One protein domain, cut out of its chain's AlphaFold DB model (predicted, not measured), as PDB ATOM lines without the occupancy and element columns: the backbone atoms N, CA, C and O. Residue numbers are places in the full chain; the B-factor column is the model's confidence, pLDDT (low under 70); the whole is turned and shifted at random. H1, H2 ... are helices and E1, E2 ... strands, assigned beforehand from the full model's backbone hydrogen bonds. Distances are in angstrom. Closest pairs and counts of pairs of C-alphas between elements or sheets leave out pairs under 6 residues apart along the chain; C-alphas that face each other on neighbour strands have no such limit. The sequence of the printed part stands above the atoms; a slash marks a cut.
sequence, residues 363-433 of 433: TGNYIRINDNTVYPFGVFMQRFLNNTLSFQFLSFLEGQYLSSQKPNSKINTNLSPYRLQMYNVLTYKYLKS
ATOM      1  N   THR A 363     118.502 180.452 163.785       71.06
ATOM      2  CA  THR A 363     117.582 180.165 164.894       71.06
ATOM      3  C   THR A 363     116.541 179.106 164.516       71.06
ATOM      4  O   THR A 363     116.148 178.978 163.354       71.06
ATOM      5  N   GLY A 364     116.089 178.310 165.494       67.25
ATOM      6  CA  GLY A 364     115.066 177.274 165.272       67.25
ATOM      7  C   GLY A 364     115.564 176.054 164.490       67.25
ATOM      8  O   GLY A 364     114.775 175.208 164.052       67.25
ATOM      9  N   ASN A 365     116.879 175.946 164.303       80.12
ATOM     10  CA  ASN A 365     117.495 174.720 163.831       80.12
ATOM     11  C   ASN A 365     117.381 173.641 164.909       80.12
ATOM     12  O   ASN A 365     117.603 173.918 166.084       80.12
ATOM     13  N   TYR A 366     117.071 172.409 164.519       81.75
ATOM     14  CA  TYR A 366     116.954 171.281 165.440       81.75
ATOM     15  C   TYR A 366     117.610 170.026 164.868       81.75
ATOM     16  O   TYR A 366     117.672 169.822 163.654       81.75
ATOM     17  N   ILE A 367     118.070 169.160 165.762       86.25
ATOM     18  CA  ILE A 367     118.564 167.814 165.488       86.25
ATOM     19  C   ILE A 367     117.847 166.888 166.464       86.25
ATOM     20  O   ILE A 367     118.068 166.948 167.672       86.25
ATOM     21  N   ARG A 368     116.969 166.036 165.952       85.56
ATOM     22  CA  ARG A 368     116.227 165.053 166.734       85.56
ATOM     23  C   ARG A 368     116.855 163.681 166.551       85.56
ATOM     24  O   ARG A 368     116.926 163.185 165.432       85.56
ATOM     25  N   ILE A 369     117.287 163.085 167.655       85.25
ATOM     26  CA  ILE A 369     117.864 161.742 167.721       85.25
ATOM     27  C   ILE A 369     116.972 160.926 168.656       85.25
ATOM     28  O   ILE A 369     116.981 161.145 169.868       85.25
ATOM     29  N   ASN A 370     116.187 160.000 168.102       80.06
ATOM     30  CA  ASN A 370     115.126 159.293 168.833       80.06
ATOM     31  C   ASN A 370     114.164 160.291 169.539       80.06
ATOM     32  O   ASN A 370     113.498 161.092 168.873       80.06
ATOM     33  N   ASP A 371     114.127 160.279 170.877       73.00
ATOM     34  CA  ASP A 371     113.288 161.152 171.712       73.00
ATOM     35  C   ASP A 371     113.980 162.453 172.151       73.00
ATOM     36  O   ASP A 371     113.330 163.360 172.671       73.00
ATOM     37  N   ASN A 372     115.285 162.589 171.905       73.00
ATOM     38  CA  ASN A 372     116.048 163.764 172.311       73.00
ATOM     39  C   ASN A 372     116.129 164.777 171.168       73.00
ATOM     40  O   ASN A 372     116.521 164.440 170.051       73.00
ATOM     41  N   THR A 373     115.796 166.036 171.457       75.44
ATOM     42  CA  THR A 373     115.954 167.149 170.512       75.44
ATOM     43  C   THR A 373     117.072 168.058 170.996       75.44
ATOM     44  O   THR A 373     116.994 168.628 172.082       75.44
ATOM     45  N   VAL A 374     118.119 168.176 170.190       77.38
ATOM     46  CA  VAL A 374     119.203 169.136 170.375       77.38
ATOM     47  C   VAL A 374     118.941 170.310 169.458       77.38
ATOM     48  O   VAL A 374     118.655 170.123 168.277       77.38
ATOM     49  N   TYR A 375     119.094 171.517 169.976       78.00
ATOM     50  CA  TYR A 375     119.024 172.715 169.166       78.00
ATOM     51  C   TYR A 375     120.439 173.287 168.980       78.00
ATOM     52  O   TYR A 375     121.054 173.746 169.947       78.00
ATOM     53  N   PRO A 376     121.014 173.206 167.762       81.50
ATOM     54  CA  PRO A 376     122.367 173.678 167.472       81.50
ATOM     55  C   PRO A 376     122.621 175.122 167.873       81.50
ATOM     56  O   PRO A 376     123.721 175.462 168.298       81.50
ATOM     57  N   PHE A 377     121.604 175.964 167.747       78.31
ATOM     58  CA  PHE A 377     121.742 177.379 167.987       78.31
ATOM     59  C   PHE A 377     122.079 177.672 169.461       78.31
ATOM     60  O   PHE A 377     123.051 178.375 169.745       78.31
ATOM     61  N   GLY A 378     121.349 177.078 170.410       69.31
ATOM     62  CA  GLY A 378     121.651 177.212 171.836       69.31
ATOM     63  C   GLY A 378     123.066 176.744 172.192       69.31
ATOM     64  O   GLY A 378     123.779 177.418 172.935       69.31
ATOM     65  N   VAL A 379     123.524 175.637 171.595       76.06
ATOM     66  CA  VAL A 379     124.894 175.126 171.792       76.06
ATOM     67  C   VAL A 379     125.940 176.076 171.196       76.06
ATOM     68  O   VAL A 379     126.985 176.302 171.809       76.06
ATOM     69  N   PHE A 380     125.663 176.661 170.027       83.56
ATOM     70  CA  PHE A 380     126.513 177.674 169.402       83.56
ATOM     71  C   PHE A 380     126.680 178.887 170.315       83.56
ATOM     72  O   PHE A 380     127.809 179.280 170.605       83.56
ATOM     73  N   MET A 381     125.573 179.440 170.819       75.25
ATOM     74  CA  MET A 381     125.607 180.606 171.703       75.25
ATOM     75  C   MET A 381     126.323 180.318 173.008       75.25
ATOM     76  O   MET A 381     127.126 181.133 173.445       75.25
ATOM     77  N   GLN A 382     126.106 179.148 173.607       74.12
ATOM     78  CA  GLN A 382     126.835 178.755 174.808       74.12
ATOM     79  C   GLN A 382     128.351 178.747 174.562       74.12
ATOM     80  O   GLN A 382     129.116 179.271 175.371       74.12
ATOM     81  N   ARG A 383     128.798 178.196 173.427       82.38
ATOM     82  CA  ARG A 383     130.218 178.178 173.048       82.38
ATOM     83  C   ARG A 383     130.753 179.575 172.734       82.38
ATOM     84  O   ARG A 383     131.839 179.912 173.193       82.38
ATOM     85  N   PHE A 384     129.992 180.395 172.013       82.50
ATOM     86  CA  PHE A 384     130.329 181.792 171.719       82.50
ATOM     87  C   PHE A 384     130.483 182.618 173.006       82.50
ATOM     88  O   PHE A 384     131.486 183.303 173.209       82.50
ATOM     89  N   LEU A 385     129.530 182.503 173.931       73.62
ATOM     90  CA  LEU A 385     129.539 183.226 175.202       73.62
ATOM     91  C   LEU A 385     130.664 182.748 176.128       73.62
ATOM     92  O   LEU A 385     131.272 183.578 176.800       73.62
ATOM     93  N   ASN A 386     131.009 181.459 176.103       76.44
ATOM     94  CA  ASN A 386     132.098 180.889 176.905       76.44
ATOM     95  C   ASN A 386     133.481 180.980 176.244       76.44
ATOM     96  O   ASN A 386     134.445 180.434 176.772       76.44
ATOM     97  N   ASN A 387     133.591 181.641 175.092       83.06
ATOM     98  CA  ASN A 387     134.803 181.720 174.281       83.06
ATOM     99  C   ASN A 387     135.378 180.359 173.826       83.06
ATOM    100  O   ASN A 387     136.580 180.220 173.617       83.06
ATOM    101  N   THR A 388     134.529 179.343 173.666       86.56
ATOM    102  CA  THR A 388     134.904 177.974 173.258       86.56
ATOM    103  C   THR A 388     134.382 177.593 171.869       86.56
ATOM    104  O   THR A 388     134.364 176.414 171.497       86.56
ATOM    105  N   LEU A 389     133.917 178.574 171.089       89.06
ATOM    106  CA  LEU A 389     133.459 178.347 169.722       89.06
ATOM    107  C   LEU A 389     134.646 178.018 168.806       89.06
ATOM    108  O   LEU A 389     135.636 178.739 168.767       89.06
ATOM    109  N   SER A 390     134.535 176.913 168.068       91.50
ATOM    110  CA  SER A 390     135.561 176.424 167.146       91.50
ATOM    111  C   SER A 390     134.929 175.660 165.983       91.50
ATOM    112  O   SER A 390     133.767 175.244 166.055       91.50
ATOM    113  N   PHE A 391     135.710 175.401 164.930       93.00
ATOM    114  CA  PHE A 391     135.261 174.599 163.785       93.00
ATOM    115  C   PHE A 391     134.887 173.155 164.147       93.00
ATOM    116  O   PHE A 391     134.140 172.529 163.404       93.00
ATOM    117  N   GLN A 392     135.289 172.645 165.317       91.31
ATOM    118  CA  GLN A 392     134.826 171.342 165.803       91.31
ATOM    119  C   GLN A 392     133.298 171.301 165.954       91.31
ATOM    120  O   GLN A 392     132.672 170.270 165.706       91.31
ATOM    121  N   PHE A 393     132.684 172.422 166.347       90.38
ATOM    122  CA  PHE A 393     131.232 172.519 166.420       90.38
ATOM    123  C   PHE A 393     130.594 172.454 165.025       90.38
ATOM    124  O   PHE A 393     129.606 171.747 164.849       90.38
ATOM    125  N   LEU A 394     131.191 173.108 164.023       92.31
ATOM    126  CA  LEU A 394     130.735 173.016 162.634       92.31
ATOM    127  C   LEU A 394     130.836 171.578 162.108       92.31
ATOM    128  O   LEU A 394     129.843 171.053 161.613       92.31
ATOM    129  N   SER A 395     131.976 170.910 162.308       92.38
ATOM    130  CA  SER A 395     132.164 169.511 161.899       92.38
ATOM    131  C   SER A 395     131.163 168.567 162.568       92.38
ATOM    132  O   SER A 395     130.688 167.616 161.950       92.38
ATOM    133  N   PHE A 396     130.794 168.838 163.826       92.88
ATOM    134  CA  PHE A 396     129.712 168.113 164.487       92.88
ATOM    135  C   PHE A 396     128.380 168.297 163.742       92.88
ATOM    136  O   PHE A 396     127.728 167.300 163.434       92.88
ATOM    137  N   LEU A 397     127.987 169.533 163.411       92.94
ATOM    138  CA  LEU A 397     126.738 169.804 162.686       92.94
ATOM    139  C   LEU A 397     126.722 169.175 161.289       92.94
ATOM    140  O   LEU A 397     125.718 168.578 160.901       92.94
ATOM    141  N   GLU A 398     127.833 169.258 160.560       93.38
ATOM    142  CA  GLU A 398     128.009 168.609 159.259       93.38
ATOM    143  C   GLU A 398     127.853 167.090 159.375       93.38
ATOM    144  O   GLU A 398     127.116 166.479 158.602       93.38
ATOM    145  N   GLY A 399     128.465 166.476 160.392       91.69
ATOM    146  CA  GLY A 399     128.335 165.045 160.664       91.69
ATOM    147  C   GLY A 399     126.895 164.615 160.961       91.69
ATOM    148  O   GLY A 399     126.454 163.569 160.474       91.69
ATOM    149  N   GLN A 400     126.137 165.422 161.713       92.31
ATOM    150  CA  GLN A 400     124.715 165.163 161.973       92.31
ATOM    151  C   GLN A 400     123.872 165.316 160.700       92.31
ATOM    152  O   GLN A 400     123.035 164.457 160.416       92.31
ATOM    153  N   TYR A 401     124.131 166.351 159.896       93.81
ATOM    154  CA  TYR A 401     123.470 166.549 158.607       93.81
ATOM    155  C   TYR A 401     123.738 165.377 157.654       93.81
ATOM    156  O   TYR A 401     122.790 164.755 157.183       93.81
ATOM    157  N   LEU A 402     124.995 164.987 157.436       92.38
ATOM    158  CA  LEU A 402     125.340 163.854 156.566       92.38
ATOM    159  C   LEU A 402     124.728 162.539 157.060       92.38
ATOM    160  O   LEU A 402     124.251 161.729 156.268       92.38
ATOM    161  N   SER A 403     124.696 162.333 158.377       90.00
ATOM    162  CA  SER A 403     124.075 161.146 158.968       90.00
ATOM    163  C   SER A 403     122.553 161.136 158.812       90.00
ATOM    164  O   SER A 403     121.975 160.058 158.696       90.00
ATOM    165  N   SER A 404     121.899 162.302 158.758       90.19
ATOM    166  CA  SER A 404     120.460 162.411 158.469       90.19
ATOM    167  C   SER A 404     120.097 162.002 157.036       90.19
ATOM    168  O   SER A 404     118.996 161.517 156.808       90.19
ATOM    169  N   GLN A 405     121.033 162.122 156.087       90.25
ATOM    170  CA  GLN A 405     120.818 161.769 154.676       90.25
ATOM    171  C   GLN A 405     120.969 160.262 154.391       90.25
ATOM    172  O   GLN A 405     120.712 159.814 153.275       90.25
ATOM    173  N   LYS A 406     121.409 159.460 155.370       90.44
ATOM    174  CA  LYS A 406     121.577 158.012 155.191       90.44
ATOM    175  C   LYS A 406     120.216 157.297 155.124       90.44
ATOM    176  O   LYS A 406     119.303 157.674 155.863       90.44
ATOM    177  N   PRO A 407     120.087 156.215 154.330       77.62
ATOM    178  CA  PRO A 407     118.904 155.357 154.371       77.62
ATOM    179  C   PRO A 407     118.664 154.849 155.802       77.62
ATOM    180  O   PRO A 407     119.608 154.417 156.464       77.62
ATOM    181  N   ASN A 408     117.417 154.899 156.283       79.94
ATOM    182  CA  ASN A 408     117.018 154.505 157.645       79.94
ATOM    183  C   ASN A 408     117.683 155.308 158.783       79.94
ATOM    184  O   ASN A 408     117.908 154.777 159.876       79.94
ATOM    185  N   SER A 409     118.009 156.584 158.550       81.94
ATOM    186  CA  SER A 409     118.565 157.432 159.603       81.94
ATOM    187  C   SER A 409     117.607 157.595 160.785       81.94
ATOM    188  O   SER A 409     116.418 157.860 160.625       81.94
ATOM    189  N   LYS A 410     118.155 157.496 162.001       84.88
ATOM    190  CA  LYS A 410     117.457 157.826 163.255       84.88
ATOM    191  C   LYS A 410     117.505 159.325 163.580       84.88
ATOM    192  O   LYS A 410     117.045 159.734 164.646       84.88
ATOM    193  N   ILE A 411     118.111 160.125 162.698       87.31
ATOM    194  CA  ILE A 411     118.346 161.554 162.886       87.31
ATOM    195  C   ILE A 411     117.408 162.332 161.966       87.31
ATOM    196  O   ILE A 411     117.518 162.249 160.747       87.31
ATOM    197  N   ASN A 412     116.526 163.131 162.557       87.75
ATOM    198  CA  ASN A 412     115.691 164.090 161.840       87.75
ATOM    199  C   ASN A 412     116.187 165.506 162.143       87.75
ATOM    200  O   ASN A 412     116.270 165.903 163.303       87.75
ATOM    201  N   THR A 413     116.528 166.277 161.118       90.19
ATOM    202  CA  THR A 413     117.036 167.641 161.272       90.19
ATOM    203  C   THR A 413     116.549 168.540 160.145       90.19
ATOM    204  O   THR A 413     116.343 168.082 159.026       90.19
ATOM    205  N   ASN A 414     116.400 169.832 160.431       88.50
ATOM    206  CA  ASN A 414     116.178 170.867 159.422       88.50
ATOM    207  C   ASN A 414     117.486 171.588 159.030       88.50
ATOM    208  O   ASN A 414     117.447 172.660 158.420       88.50
ATOM    209  N   LEU A 415     118.653 171.047 159.398       90.12
ATOM    210  CA  LEU A 415     119.930 171.545 158.897       90.12
ATOM    211  C   LEU A 415     119.987 171.396 157.373       90.12
ATOM    212  O   LEU A 415     119.522 170.415 156.801       90.12
ATOM    213  N   SER A 416     120.576 172.391 156.721       91.50
ATOM    214  CA  SER A 416     120.788 172.420 155.277       91.50
ATOM    215  C   SER A 416     122.188 172.949 154.974       91.50
ATOM    216  O   SER A 416     122.762 173.636 155.827       91.50
ATOM    217  N   PRO A 417     122.732 172.715 153.768       92.25
ATOM    218  CA  PRO A 417     124.023 173.277 153.374       92.25
ATOM    219  C   PRO A 417     124.072 174.801 153.547       92.25
ATOM    220  O   PRO A 417     125.052 175.340 154.052       92.25
ATOM    221  N   TYR A 418     122.968 175.491 153.236       91.56
ATOM    222  CA  TYR A 418     122.833 176.931 153.458       91.56
ATOM    223  C   TYR A 418     122.993 177.309 154.938       91.56
ATOM    224  O   TYR A 418     123.750 178.216 155.275       91.56
ATOM    225  N   ARG A 419     122.319 176.589 155.842       89.44
ATOM    226  CA  ARG A 419     122.376 176.846 157.291       89.44
ATOM    227  C   ARG A 419     123.742 176.503 157.884       89.44
ATOM    228  O   ARG A 419     124.243 177.261 158.707       89.44
ATOM    229  N   LEU A 420     124.365 175.413 157.438       93.00
ATOM    230  CA  LEU A 420     125.735 175.055 157.821       93.00
ATOM    231  C   LEU A 420     126.726 176.141 157.390       93.00
ATOM    232  O   LEU A 420     127.572 176.546 158.183       93.00
ATOM    233  N   GLN A 421     126.557 176.700 156.189       93.94
ATOM    234  CA  GLN A 421     127.386 177.810 155.728       93.94
ATOM    235  C   GLN A 421     127.201 179.075 156.578       93.94
ATOM    236  O   GLN A 421     128.169 179.789 156.826       93.94
ATOM    237  N   MET A 422     125.995 179.352 157.079       92.25
ATOM    238  CA  MET A 422     125.782 180.461 158.019       92.25
ATOM    239  C   MET A 422     126.545 180.240 159.341       92.25
ATOM    240  O   MET A 422     127.234 181.150 159.804       92.25
ATOM    241  N   TYR A 423     126.513 179.024 159.906       91.88
ATOM    242  CA  TYR A 423     127.334 178.669 161.077       91.88
ATOM    243  C   TYR A 423     128.837 178.786 160.796       91.88
ATOM    244  O   TYR A 423     129.587 179.260 161.652       91.88
ATOM    245  N   ASN A 424     129.276 178.393 159.600       93.88
ATOM    246  CA  ASN A 424     130.660 178.524 159.153       93.88
ATOM    247  C   ASN A 424     131.101 179.996 159.119       93.88
ATOM    248  O   ASN A 424     132.103 180.354 159.734       93.88
ATOM    249  N   VAL A 425     130.312 180.870 158.484       92.88
ATOM    250  CA  VAL A 425     130.598 182.312 158.401       92.88
ATOM    251  C   VAL A 425     130.700 182.940 159.790       92.88
ATOM    252  O   VAL A 425     131.639 183.693 160.044       92.88
ATOM    253  N   LEU A 426     129.778 182.620 160.703       91.19
ATOM    254  CA  LEU A 426     129.836 183.137 162.073       91.19
ATOM    255  C   LEU A 426     131.062 182.618 162.829       91.19
ATOM    256  O   LEU A 426     131.749 183.401 163.477       91.19
ATOM    257  N   THR A 427     131.366 181.323 162.717       92.19
ATOM    258  CA  THR A 427     132.536 180.715 163.373       92.19
ATOM    259  C   THR A 427     133.833 181.336 162.859       92.19
ATOM    260  O   THR A 427     134.695 181.706 163.651       92.19
ATOM    261  N   TYR A 428     133.951 181.529 161.543       92.94
ATOM    262  CA  TYR A 428     135.097 182.189 160.927       92.94
ATOM    263  C   TYR A 428     135.254 183.637 161.403       92.94
ATOM    264  O   TYR A 428     136.347 184.036 161.802       92.94
ATOM    265  N   LYS A 429     134.168 184.423 161.395       90.75
ATOM    266  CA  LYS A 429     134.203 185.815 161.864       90.75
ATOM    267  C   LYS A 429     134.600 185.898 163.338       90.75
ATOM    268  O   LYS A 429     135.412 186.749 163.675       90.75
ATOM    269  N   TYR A 430     134.065 185.012 164.179       89.38
ATOM    270  CA  TYR A 430     134.367 184.966 165.611       89.38
ATOM    271  C   TYR A 430     135.836 184.634 165.894       89.38
ATOM    272  O   TYR A 430     136.436 185.220 166.780       89.38
ATOM    273  N   LEU A 431     136.434 183.707 165.143       87.88
ATOM    274  CA  LEU A 431     137.842 183.337 165.339       87.88
ATOM    275  C   LEU A 431     138.829 184.396 164.822       87.88
ATOM    276  O   LEU A 431     140.017 184.315 165.120       87.88
ATOM    277  N   LYS A 432     138.354 185.348 164.011       85.44
ATOM    278  CA  LYS A 432     139.159 186.444 163.459       85.44
ATOM    279  C   LYS A 432     139.089 187.722 164.305       85.44
ATOM    280  O   LYS A 432     140.011 188.532 164.222       85.44
ATOM    281  N   SER A 433     137.988 187.922 165.032       73.44
ATOM    282  CA  SER A 433     137.796 189.006 166.008       73.44
ATOM    283  C   SER A 433     138.514 188.709 167.312       73.44
ATOM    284  O   SER A 433     139.092 189.662 167.874       73.44
TER     285      SER A 433
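What this domain is: This is residues 363 to 433 of the 433 residues of the protein "CRISPR-associated protein Cst1" of Thermoanaerobacter sp. YS13 (UniProt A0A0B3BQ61). Three nearly aligned helices make a triangle, with a small antiparallel sheet, E2 E1 E3, at one end, reached by the last part of H2. The 71 printed residues, mostly helix, hold E1, E2, H1, H2, E3, H3 in order. The whole is compact, radius of gyration of the C-alphas 12.3 A, spanning 41 by 21 by 18 A.

How they stand to each other: Inner strand E1, residues 367 to 369, forms a hairpin with E2, residues 372 to 374; N 367 and O 374 are 2.8 A apart. E1 is antiparallel to E3, residues 411 to 413, with N 368 and O 412 2.7 A apart. H2, residues 391 to 404, is on one face of the sheet, two layers; its closest C-alphas to E3 are Ser 404 and Ile 411, 5.0 A. H3, residues 417 to 432, touches H2 with residues 420 to 427 alone, closest C-alphas Leu 394 and Asn 424, 6.5 A, at a shallow tilt of 9 degrees, opposite ways. H1, residues 376 to 385, is close to H2 but not clearly touching, closest C-alphas Pro 376 and Leu 397, 7.6 A. E2, H1 H2 and E3 form a split strand-helix-strand unit, same-way strands with E1 between, its crossover right-handed. In H1, H2 and H3 every O i to N i+4 pair is within hydrogen-bond range.

Where its parts are: E1 begins at C-alpha 367 (118.564, 167.814, 165.488). H1 is 14.2 A long, H2 19.9 A and H3 22.5 A, ending at C-alpha 432 (139.159, 186.444, 163.459).

The domain as a whole: The farthest C-alphas, Asn 408 and Ser 433, are 41.1 A apart. The printed part has no cut and no long link; residues 364 and 378 are under pLDDT 70.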